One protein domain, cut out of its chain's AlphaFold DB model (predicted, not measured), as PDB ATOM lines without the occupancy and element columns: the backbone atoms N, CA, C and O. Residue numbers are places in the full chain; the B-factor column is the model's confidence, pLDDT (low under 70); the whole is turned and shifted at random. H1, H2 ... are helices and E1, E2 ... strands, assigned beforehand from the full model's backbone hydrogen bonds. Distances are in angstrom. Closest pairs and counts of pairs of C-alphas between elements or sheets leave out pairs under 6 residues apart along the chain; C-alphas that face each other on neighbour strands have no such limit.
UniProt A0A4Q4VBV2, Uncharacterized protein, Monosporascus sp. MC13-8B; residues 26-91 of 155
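What this domain is: This is residues 26 to 91 of the 155 residues of an uncharacterized protein of Monosporascus sp. MC13-8B (UniProt A0A4Q4VBV2). With little regular structure, this is a flat, loosely wound chain: a small two-stranded hairpin, E1 and E2, runs along one side, and H1 lies between it and the unnamed stretch of residues 38 to 55. The 66 printed residues hold H1, H2, E1 and E2 in that order, a mixed class with 23 residues in named elements. The whole is only just loose, close to compact, with a radius of gyration of the C-alphas of 13.4 A and spans of 36 by 28 by 14 A.

How they stand to each other: E1, residues 72 to 75, and E2, residues 84 to 87, form an antiparallel hairpin at 162 degrees. N 72 and O 87 are within hydrogen-bond range at 2.9 A, as are N 87 and O 72 at 2.8 A. H1, residues 30 to 37, is apart from both strands and from H2, residues 56 to 62. H2 is apart from E2. In H1 and H2 every O i to N i+4 pair is within hydrogen-bond range.

Where its parts are: E1 measures 10.7 A, E2 9.8 A, H1 10.5 A and H2 9.9 A from first to last C-alpha. H1 begins at C-alpha 30 (129.162, 117.913, 149.494); E2 ends at C-alpha 87 (145.333, 119.123, 151.755).

The domain as a whole: The C-alphas farthest apart, of Thr 44 and Asp 65, are 37.6 A apart. The link from H1 to H2 is long, 18 residues. The printed part has no cut, and no printed residue is under pLDDT 70.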
ATOM      1  N   THR A  26     140.387 113.380 143.216       94.25
ATOM      2  CA  THR A  26     140.200 113.873 144.584       94.25
ATOM      3  C   THR A  26     138.965 114.749 144.621       94.25
ATOM      4  O   THR A  26     138.746 115.523 143.687       94.25
ATOM      5  N   PHE A  27     138.210 114.685 145.709       97.25
ATOM      6  CA  PHE A  27     136.894 115.302 145.818       97.25
ATOM      7  C   PHE A  27     136.820 116.199 147.052       97.25
ATOM      8  O   PHE A  27     137.546 116.012 148.028       97.25
ATOM      9  N   PHE A  28     135.930 117.183 147.013       98.25
ATOM     10  CA  PHE A  28     135.526 117.927 148.202       98.25
ATOM     11  C   PHE A  28     134.231 117.343 148.750       98.25
ATOM     12  O   PHE A  28     133.451 116.739 148.010       98.25
ATOM     13  N   ASP A  29     133.995 117.512 150.048       98.06
ATOM     14  CA  ASP A  29     132.723 117.104 150.627       98.06
ATOM     15  C   ASP A  29     131.549 117.908 150.029       98.06
ATOM     16  O   ASP A  29     131.703 119.015 149.505       98.06
ATOM     17  N   GLN A  30     130.351 117.328 150.109       98.50
ATOM     18  CA  GLN A  30     129.162 117.913 149.494       98.50
ATOM     19  C   GLN A  30     128.766 119.251 150.133       98.50
ATOM     20  O   GLN A  30     128.187 120.093 149.447       98.50
ATOM     21  N   ALA A  31     129.058 119.455 151.421       97.81
ATOM     22  CA  ALA A  31     128.708 120.686 152.116       97.81
ATOM     23  C   ALA A  31     129.542 121.854 151.584       97.81
ATOM     24  O   ALA A  31     128.969 122.885 151.231       97.81
ATOM     25  N   LEU A  32     130.855 121.669 151.424       98.06
ATOM     26  CA  LEU A  32     131.718 122.689 150.843       98.06
ATOM     27  C   LEU A  32     131.331 123.007 149.396       98.06
ATOM     28  O   LEU A  32     131.256 124.181 149.033       98.06
ATOM     29  N   ILE A  33     131.055 121.983 148.581       98.00
ATOM     30  CA  ILE A  33     130.583 122.180 147.200       98.00
ATOM     31  C   ILE A  33     129.326 123.057 147.210       98.00
ATOM     32  O   ILE A  33     129.280 124.082 146.534       98.00
ATOM     33  N   SER A  34     128.333 122.711 148.032       97.25
ATOM     34  CA  SER A  34     127.097 123.487 148.140       97.25
ATOM     35  C   SER A  34     127.322 124.922 148.628       97.25
ATOM     36  O   SER A  34     126.640 125.825 148.151       97.25
ATOM     37  N   GLU A  35     128.264 125.169 149.542       97.06
ATOM     38  CA  GLU A  35     128.604 126.532 149.975       97.06
ATOM     39  C   GLU A  35     129.253 127.364 148.860       97.06
ATOM     40  O   GLU A  35     128.938 128.549 148.709       97.06
ATOM     41  N   VAL A  36     130.139 126.756 148.066       97.19
ATOM     42  CA  VAL A  36     130.828 127.418 146.947       97.19
ATOM     43  C   VAL A  36     129.868 127.735 145.801       97.19
ATOM     44  O   VAL A  36     129.934 128.835 145.251       97.19
ATOM     45  N   GLU A  37     128.934 126.835 145.485       96.94
ATOM     46  CA  GLU A  37     127.923 127.033 144.430       96.94
ATOM     47  C   GLU A  37     126.995 128.234 144.697       96.94
ATOM     48  O   GLU A  37     126.401 128.792 143.775       96.94
ATOM     49  N   LEU A  38     126.916 128.707 145.947       96.00
ATOM     50  CA  LEU A  38     126.190 129.927 146.321       96.00
ATOM     51  C   LEU A  38     126.984 131.223 146.087       96.00
ATOM     52  O   LEU A  38     126.440 132.315 146.272       96.00
ATOM     53  N   GLN A  39     128.251 131.139 145.674       96.06
ATOM     54  CA  GLN A  39     129.113 132.295 145.428       96.06
ATOM     55  C   GLN A  39     129.312 132.565 143.936       96.06
ATOM     56  O   GLN A  39     129.297 131.669 143.095       96.06
ATOM     57  N   ALA A  40     129.526 133.829 143.569       95.12
ATOM     58  CA  ALA A  40     129.993 134.156 142.224       95.12
ATOM     59  C   ALA A  40     131.462 133.697 142.043       95.12
ATOM     60  O   ALA A  40     132.256 133.868 142.970       95.12
ATOM     61  N   PRO A  41     131.857 133.163 140.870       94.81
ATOM     62  CA  PRO A  41     131.067 133.043 139.640       94.81
ATOM     63  C   PRO A  41     130.227 131.754 139.527       94.81
ATOM     64  O   PRO A  41     129.488 131.624 138.555       94.81
ATOM     65  N   TYR A  42     130.309 130.826 140.481       95.06
ATOM     66  CA  TYR A  42     129.653 129.510 140.422       95.06
ATOM     67  C   TYR A  42     128.126 129.599 140.325       95.06
ATOM     68  O   TYR A  42     127.531 128.921 139.500       95.06
ATOM     69  N   THR A  43     127.512 130.578 140.995       96.56
ATOM     70  CA  THR A  43     126.073 130.898 140.845       96.56
ATOM     71  C   THR A  43     125.620 131.212 139.414       96.56
ATOM     72  O   THR A  43     124.420 131.249 139.147       96.56
ATOM     73  N   THR A  44     126.546 131.487 138.488       96.88
ATOM     74  CA  THR A  44     126.242 131.740 137.069       96.88
ATOM     75  C   THR A  44     126.418 130.509 136.180       96.88
ATOM     76  O   THR A  44     126.110 130.570 134.985       96.88
ATOM     77  N   ASN A  45     126.906 129.401 136.743       95.19
ATOM     78  CA  ASN A  45     127.007 128.127 136.051       95.19
ATOM     79  C   ASN A  45     125.598 127.587 135.751       95.19
ATOM     80  O   ASN A  45     124.699 127.656 136.582       95.19
ATOM     81  N   GLN A  46     125.404 127.079 134.534       95.44
ATOM     82  CA  GLN A  46     124.128 126.513 134.071       95.44
ATOM     83  C   GLN A  46     124.187 124.989 133.935       95.44
ATOM     84  O   GLN A  46     123.191 124.377 133.561       95.44
ATOM     85  N   GLN A  47     125.353 124.379 134.169       95.31
ATOM     86  CA  GLN A  47     125.468 122.927 134.211       95.31
ATOM     87  C   GLN A  47     124.770 122.402 135.464       95.31
ATOM     88  O   GLN A  47     124.893 122.995 136.536       95.31
ATOM     89  N   GLU A  48     124.055 121.289 135.322       94.88
ATOM     90  CA  GLU A  48     123.500 120.575 136.468       94.88
ATOM     91  C   GLU A  48     124.639 120.091 137.369       94.88
ATOM     92  O   GLU A  48     125.645 119.561 136.888       94.88
ATOM     93  N   LEU A  49     124.490 120.295 138.678       94.69
ATOM     94  CA  LEU A  49     125.477 119.852 139.652       94.69
ATOM     95  C   LEU A  49     125.316 118.351 139.898       94.69
ATOM     96  O   LEU A  49     124.327 117.915 140.488       94.69
ATOM     97  N   THR A  50     126.323 117.573 139.516       95.69
ATOM     98  CA  THR A  50     126.439 116.169 139.924       95.69
ATOM     99  C   THR A  50     126.785 116.110 141.402       95.69
ATOM    100  O   THR A  50     127.809 116.637 141.834       95.69
ATOM    101  N   LEU A  51     125.908 115.499 142.196       97.75
ATOM    102  CA  LEU A  51     126.155 115.314 143.619       97.75
ATOM    103  C   LEU A  51     127.173 114.196 143.827       97.75
ATOM    104  O   LEU A  51     127.170 113.208 143.099       97.75
ATOM    105  N   ASN A  52     127.957 114.286 144.901       97.56
ATOM    106  CA  ASN A  52     128.907 113.233 145.277       97.56
ATOM    107  C   ASN A  52     128.232 111.853 145.416       97.56
ATOM    108  O   ASN A  52     128.839 110.829 145.134       97.56
ATOM    109  N   ALA A  53     126.968 111.812 145.847       97.25
ATOM    110  CA  ALA A  53     126.210 110.566 145.971       97.25
ATOM    111  C   ALA A  53     125.859 109.917 144.617       97.25
ATOM    112  O   ALA A  53     125.609 108.713 144.575       97.25
ATOM    113  N   ASP A  54     125.843 110.708 143.543       96.50
ATOM    114  CA  ASP A  54     125.487 110.295 142.184       96.50
ATOM    115  C   ASP A  54     126.721 110.203 141.263       96.50
ATOM    116  O   ASP A  54     126.599 109.856 140.087       96.50
ATOM    117  N   ASP A  55     127.915 110.500 141.784       95.38
ATOM    118  CA  ASP A  55     129.171 110.449 141.042       95.38
ATOM    119  C   ASP A  55     129.753 109.025 141.066       95.38
ATOM    120  O   ASP A  55     130.226 108.517 142.090       95.38
ATOM    121  N   SER A  56     129.702 108.359 139.912       93.88
ATOM    122  CA  SER A  56     130.184 106.984 139.754       93.88
ATOM    123  C   SER A  56     131.701 106.857 139.895       93.88
ATOM    124  O   SER A  56     132.174 105.804 140.321       93.88
ATOM    125  N   ILE A  57     132.458 107.915 139.593       91.94
ATOM    126  CA  ILE A  57     133.917 107.931 139.720       91.94
ATOM    127  C   ILE A  57     134.294 108.045 141.195       91.94
ATOM    128  O   ILE A  57     135.148 107.295 141.664       91.94
ATOM    129  N   LEU A  58     133.631 108.922 141.953       94.75
ATOM    130  CA  LEU A  58     133.823 108.990 143.402       94.75
ATOM    131  C   LEU A  58     133.495 107.647 144.062       94.75
ATOM    132  O   LEU A  58     134.249 107.183 144.918       94.75
ATOM    133  N   ALA A  59     132.398 107.006 143.651       93.69
ATOM    134  CA  ALA A  59     132.034 105.689 144.162       93.69
ATOM    135  C   ALA A  59     133.108 104.623 143.858       93.69
ATOM    136  O   ALA A  59     133.398 103.798 144.723       93.69
ATOM    137  N   GLU A  60     133.712 104.647 142.666       92.31
ATOM    138  CA  GLU A  60     134.806 103.743 142.282       92.31
ATOM    139  C   GLU A  60     136.088 104.002 143.091       92.31
ATOM    140  O   GLU A  60     136.675 103.066 143.640       92.31
ATOM    141  N   GLU A  61     136.496 105.265 143.231       91.56
ATOM    142  CA  GLU A  61     137.691 105.657 143.992       91.56
ATOM    143  C   GLU A  61     137.548 105.285 145.476       91.56
ATOM    144  O   GLU A  61     138.429 104.639 146.048       91.56
ATOM    145  N   ALA A  62     136.404 105.605 146.090       93.00
ATOM    146  CA  ALA A  62     136.127 105.303 147.496       93.00
ATOM    147  C   ALA A  62     135.936 103.800 147.780       93.00
ATOM    148  O   ALA A  62     136.052 103.369 148.927       93.00
ATOM    149  N   ALA A  63     135.645 102.988 146.757       93.69
ATOM    150  CA  ALA A  63     135.581 101.532 146.884       93.69
ATOM    151  C   ALA A  63     136.969 100.866 146.904       93.69
ATOM    152  O   ALA A  63     137.067  99.664 147.172       93.69
ATOM    153  N   THR A  64     138.043 101.611 146.625       90.31
ATOM    154  CA  THR A  64     139.410 101.086 146.665       90.31
ATOM    155  C   THR A  64     139.916 101.010 148.107       90.31
ATOM    156  O   THR A  64     139.991 102.011 148.815       90.31
ATOM    157  N   ASP A  65     140.313  99.812 148.545       90.75
ATOM    158  CA  ASP A  65     140.794  99.573 149.911       90.75
ATOM    159  C   ASP A  65     141.945 100.518 150.301       90.75
ATOM    160  O   ASP A  65     143.014 100.535 149.684       90.75
ATOM    161  N   GLY A  66     141.738 101.266 151.388       87.88
ATOM    162  CA  GLY A  66     142.731 102.192 151.937       87.88
ATOM    163  C   GLY A  66     142.842 103.527 151.199       87.88
ATOM    164  O   GLY A  66     143.762 104.290 151.502       87.88
ATOM    165  N   VAL A  67     141.936 103.817 150.263       90.75
ATOM    166  CA  VAL A  67     141.814 105.124 149.610       90.75
ATOM    167  C   VAL A  67     140.729 105.940 150.307       90.75
ATOM    168  O   VAL A  67     139.597 105.495 150.462       90.75
ATOM    169  N   ASP A  68     141.092 107.154 150.711       94.31
ATOM    170  CA  ASP A  68     140.152 108.213 151.067       94.31
ATOM    171  C   ASP A  68     140.395 109.374 150.095       94.31
ATOM    172  O   ASP A  68     141.457 110.003 150.160       94.31
ATOM    173  N   PRO A  69     139.491 109.614 149.129       94.56
ATOM    174  CA  PRO A  69     139.727 110.594 148.084       94.56
ATOM    175  C   PRO A  69     139.242 111.999 148.481       94.56
ATOM    176  O   PRO A  69     139.292 112.908 147.644       94.56
ATOM    177  N   PHE A  70     138.768 112.202 149.718       97.00
ATOM    178  CA  PHE A  70     138.280 113.501 150.177       97.00
ATOM    179  C   PHE A  70     139.402 114.410 150.673       97.00
ATOM    180  O   PHE A  70     140.230 114.052 151.509       97.00
ATOM    181  N   MET A  71     139.404 115.637 150.159       97.81
ATOM    182  CA  MET A  71     140.287 116.700 150.614       97.81
ATOM    183  C   MET A  71     139.882 117.154 152.017       97.81
ATOM    184  O   MET A  71     138.739 117.542 152.252       97.81
ATOM    185  N   GLU A  72     140.858 117.221 152.911       97.94
ATOM    186  CA  GLU A  72     140.732 117.951 154.168       97.94
ATOM    187  C   GLU A  72     140.948 119.443 153.908       97.94
ATOM    188  O   GLU A  72     141.740 119.820 153.037       97.94
ATOM    189  N   TYR A  73     140.266 120.320 154.645       98.12
ATOM    190  CA  TYR A  73     140.416 121.762 154.447       98.12
ATOM    191  C   TYR A  73     140.106 122.597 155.686       98.12
ATOM    192  O   TYR A  73     139.486 122.170 156.657       98.12
ATOM    193  N   THR A  74     140.540 123.853 155.624       97.88
ATOM    194  CA  THR A  74     140.136 124.907 156.548       97.88
ATOM    195  C   THR A  74     139.897 126.212 155.791       97.88
ATOM    196  O   THR A  74     140.543 126.477 154.770       97.88
ATOM    197  N   LEU A  75     138.966 127.029 156.284       97.50
ATOM    198  CA  LEU A  75     138.733 128.368 155.752       97.50
ATOM    199  C   LEU A  75     139.843 129.311 156.223       97.50
ATOM    200  O   LEU A  75     140.252 129.293 157.384       97.50
ATOM    201  N   LEU A  76     140.307 130.171 155.322       97.38
ATOM    202  CA  LEU A  76     141.290 131.215 155.628       97.38
ATOM    203  C   LEU A  76     140.645 132.482 156.215       97.38
ATOM    204  O   LEU A  76     141.346 133.420 156.593       97.38
ATOM    205  N   GLY A  77     139.317 132.490 156.323       96.38
ATOM    206  CA  GLY A  77     138.515 133.548 156.922       96.38
ATOM    207  C   GLY A  77     137.185 133.008 157.436       96.38
ATOM    208  O   GLY A  77     137.109 131.884 157.928       96.38
ATOM    209  N   ASN A  78     136.133 133.817 157.335       95.56
ATOM    210  CA  ASN A  78     134.808 133.455 157.851       95.56
ATOM    211  C   ASN A  78     133.921 132.797 156.789       95.56
ATOM    212  O   ASN A  78     132.851 132.293 157.119       95.56
ATOM    213  N   SER A  79     134.329 132.854 155.522       95.31
ATOM    214  CA  SER A  79     133.579 132.317 154.392       95.31
ATOM    215  C   SER A  79     134.506 131.695 153.352       95.31
ATOM    216  O   SER A  79     135.696 132.008 153.296       95.31
ATOM    217  N   VAL A  80     133.943 130.864 152.472       96.25
ATOM    218  CA  VAL A  80     134.663 130.278 151.329       96.25
ATOM    219  C   VAL A  80     135.270 131.335 150.394       96.25
ATOM    220  O   VAL A  80     136.299 131.088 149.770       96.25
ATOM    221  N   SER A  81     134.694 132.542 150.335       95.56
ATOM    222  CA  SER A  81     135.210 133.659 149.528       95.56
ATOM    223  C   SER A  81     136.512 134.254 150.068       95.56
ATOM    224  O   SER A  81     137.247 134.883 149.309       95.56
ATOM    225  N   ASP A  82     136.818 134.043 151.350       96.25
ATOM    226  CA  ASP A  82     138.070 134.496 151.968       96.25
ATOM    227  C   ASP A  82     139.246 133.552 151.654       96.25
ATOM    228  O   ASP A  82     140.406 133.873 151.926       96.25
ATOM    229  N   GLY A  83     138.956 132.397 151.050       95.94
ATOM    230  CA  GLY A  83     139.928 131.400 150.626       95.94
ATOM    231  C   GLY A  83     139.917 130.138 151.482       95.94
ATOM    232  O   GLY A  83     139.432 130.111 152.613       95.94
ATOM    233  N   LEU A  84     140.487 129.076 150.915       97.19
ATOM    234  CA  LEU A  84     140.625 127.769 151.542       97.19
ATOM    235  C   LEU A  84     142.089 127.343 151.551       97.19
ATOM    236  O   LEU A  84     142.820 127.570 150.584       97.19
ATOM    237  N   PHE A  85     142.493 126.656 152.613       97.81
ATOM    238  CA  PHE A  85     143.689 125.824 152.610       97.81
ATOM    239  C   PHE A  85     143.256 124.365 152.689       97.81
ATOM    240  O   PHE A  85     142.707 123.945 153.705       97.81
ATOM    241  N   ALA A  86     143.487 123.621 151.609       97.62
ATOM    242  CA  ALA A  86     143.108 122.222 151.481       97.62
ATOM    243  C   ALA A  86     144.342 121.329 151.320       97.62
ATOM    244  O   ALA A  86     145.343 121.738 150.722       97.62
ATOM    245  N   TRP A  87     144.268 120.111 151.840       97.50
ATOM    246  CA  TRP A  87     145.333 119.123 151.755       97.50
ATOM    247  C   TRP A  87     144.772 117.708 151.630       97.50
ATOM    248  O   TRP A  87     143.644 117.417 152.009       97.50
ATOM    249  N   LEU A  88     145.611 116.817 151.112       95.06
ATOM    250  CA  LEU A  88     145.352 115.389 151.037       95.06
ATOM    251  C   LEU A  88     146.666 114.654 151.274       95.06
ATOM    252  O   LEU A  88     147.691 114.984 150.669       95.06
ATOM    253  N   ALA A  89     146.642 113.657 152.150       92.50
ATOM    254  CA  ALA A  89     147.750 112.728 152.298       92.50
ATOM    255  C   ALA A  89     147.488 111.519 151.397       92.50
ATOM    256  O   ALA A  89     146.521 110.796 151.600       92.50
ATOM    257  N   PHE A  90     148.356 111.289 150.415       90.50
ATOM    258  CA  PHE A  90     148.230 110.163 149.494       90.50
ATOM    259  C   PHE A  90     149.573 109.446 149.327       90.50
ATOM    260  O   PHE A  90     150.644 110.048 149.445       90.50
ATOM    261  N   GLY A  91     149.511 108.141 149.068       89.94
ATOM    262  CA  GLY A  91     150.669 107.293 148.806       89.94
ATOM    263  C   GLY A  91     150.603 106.711 147.399       89.94
ATOM    264  O   GLY A  91     149.527 106.384 146.912       89.94
TER     265      GLY A  91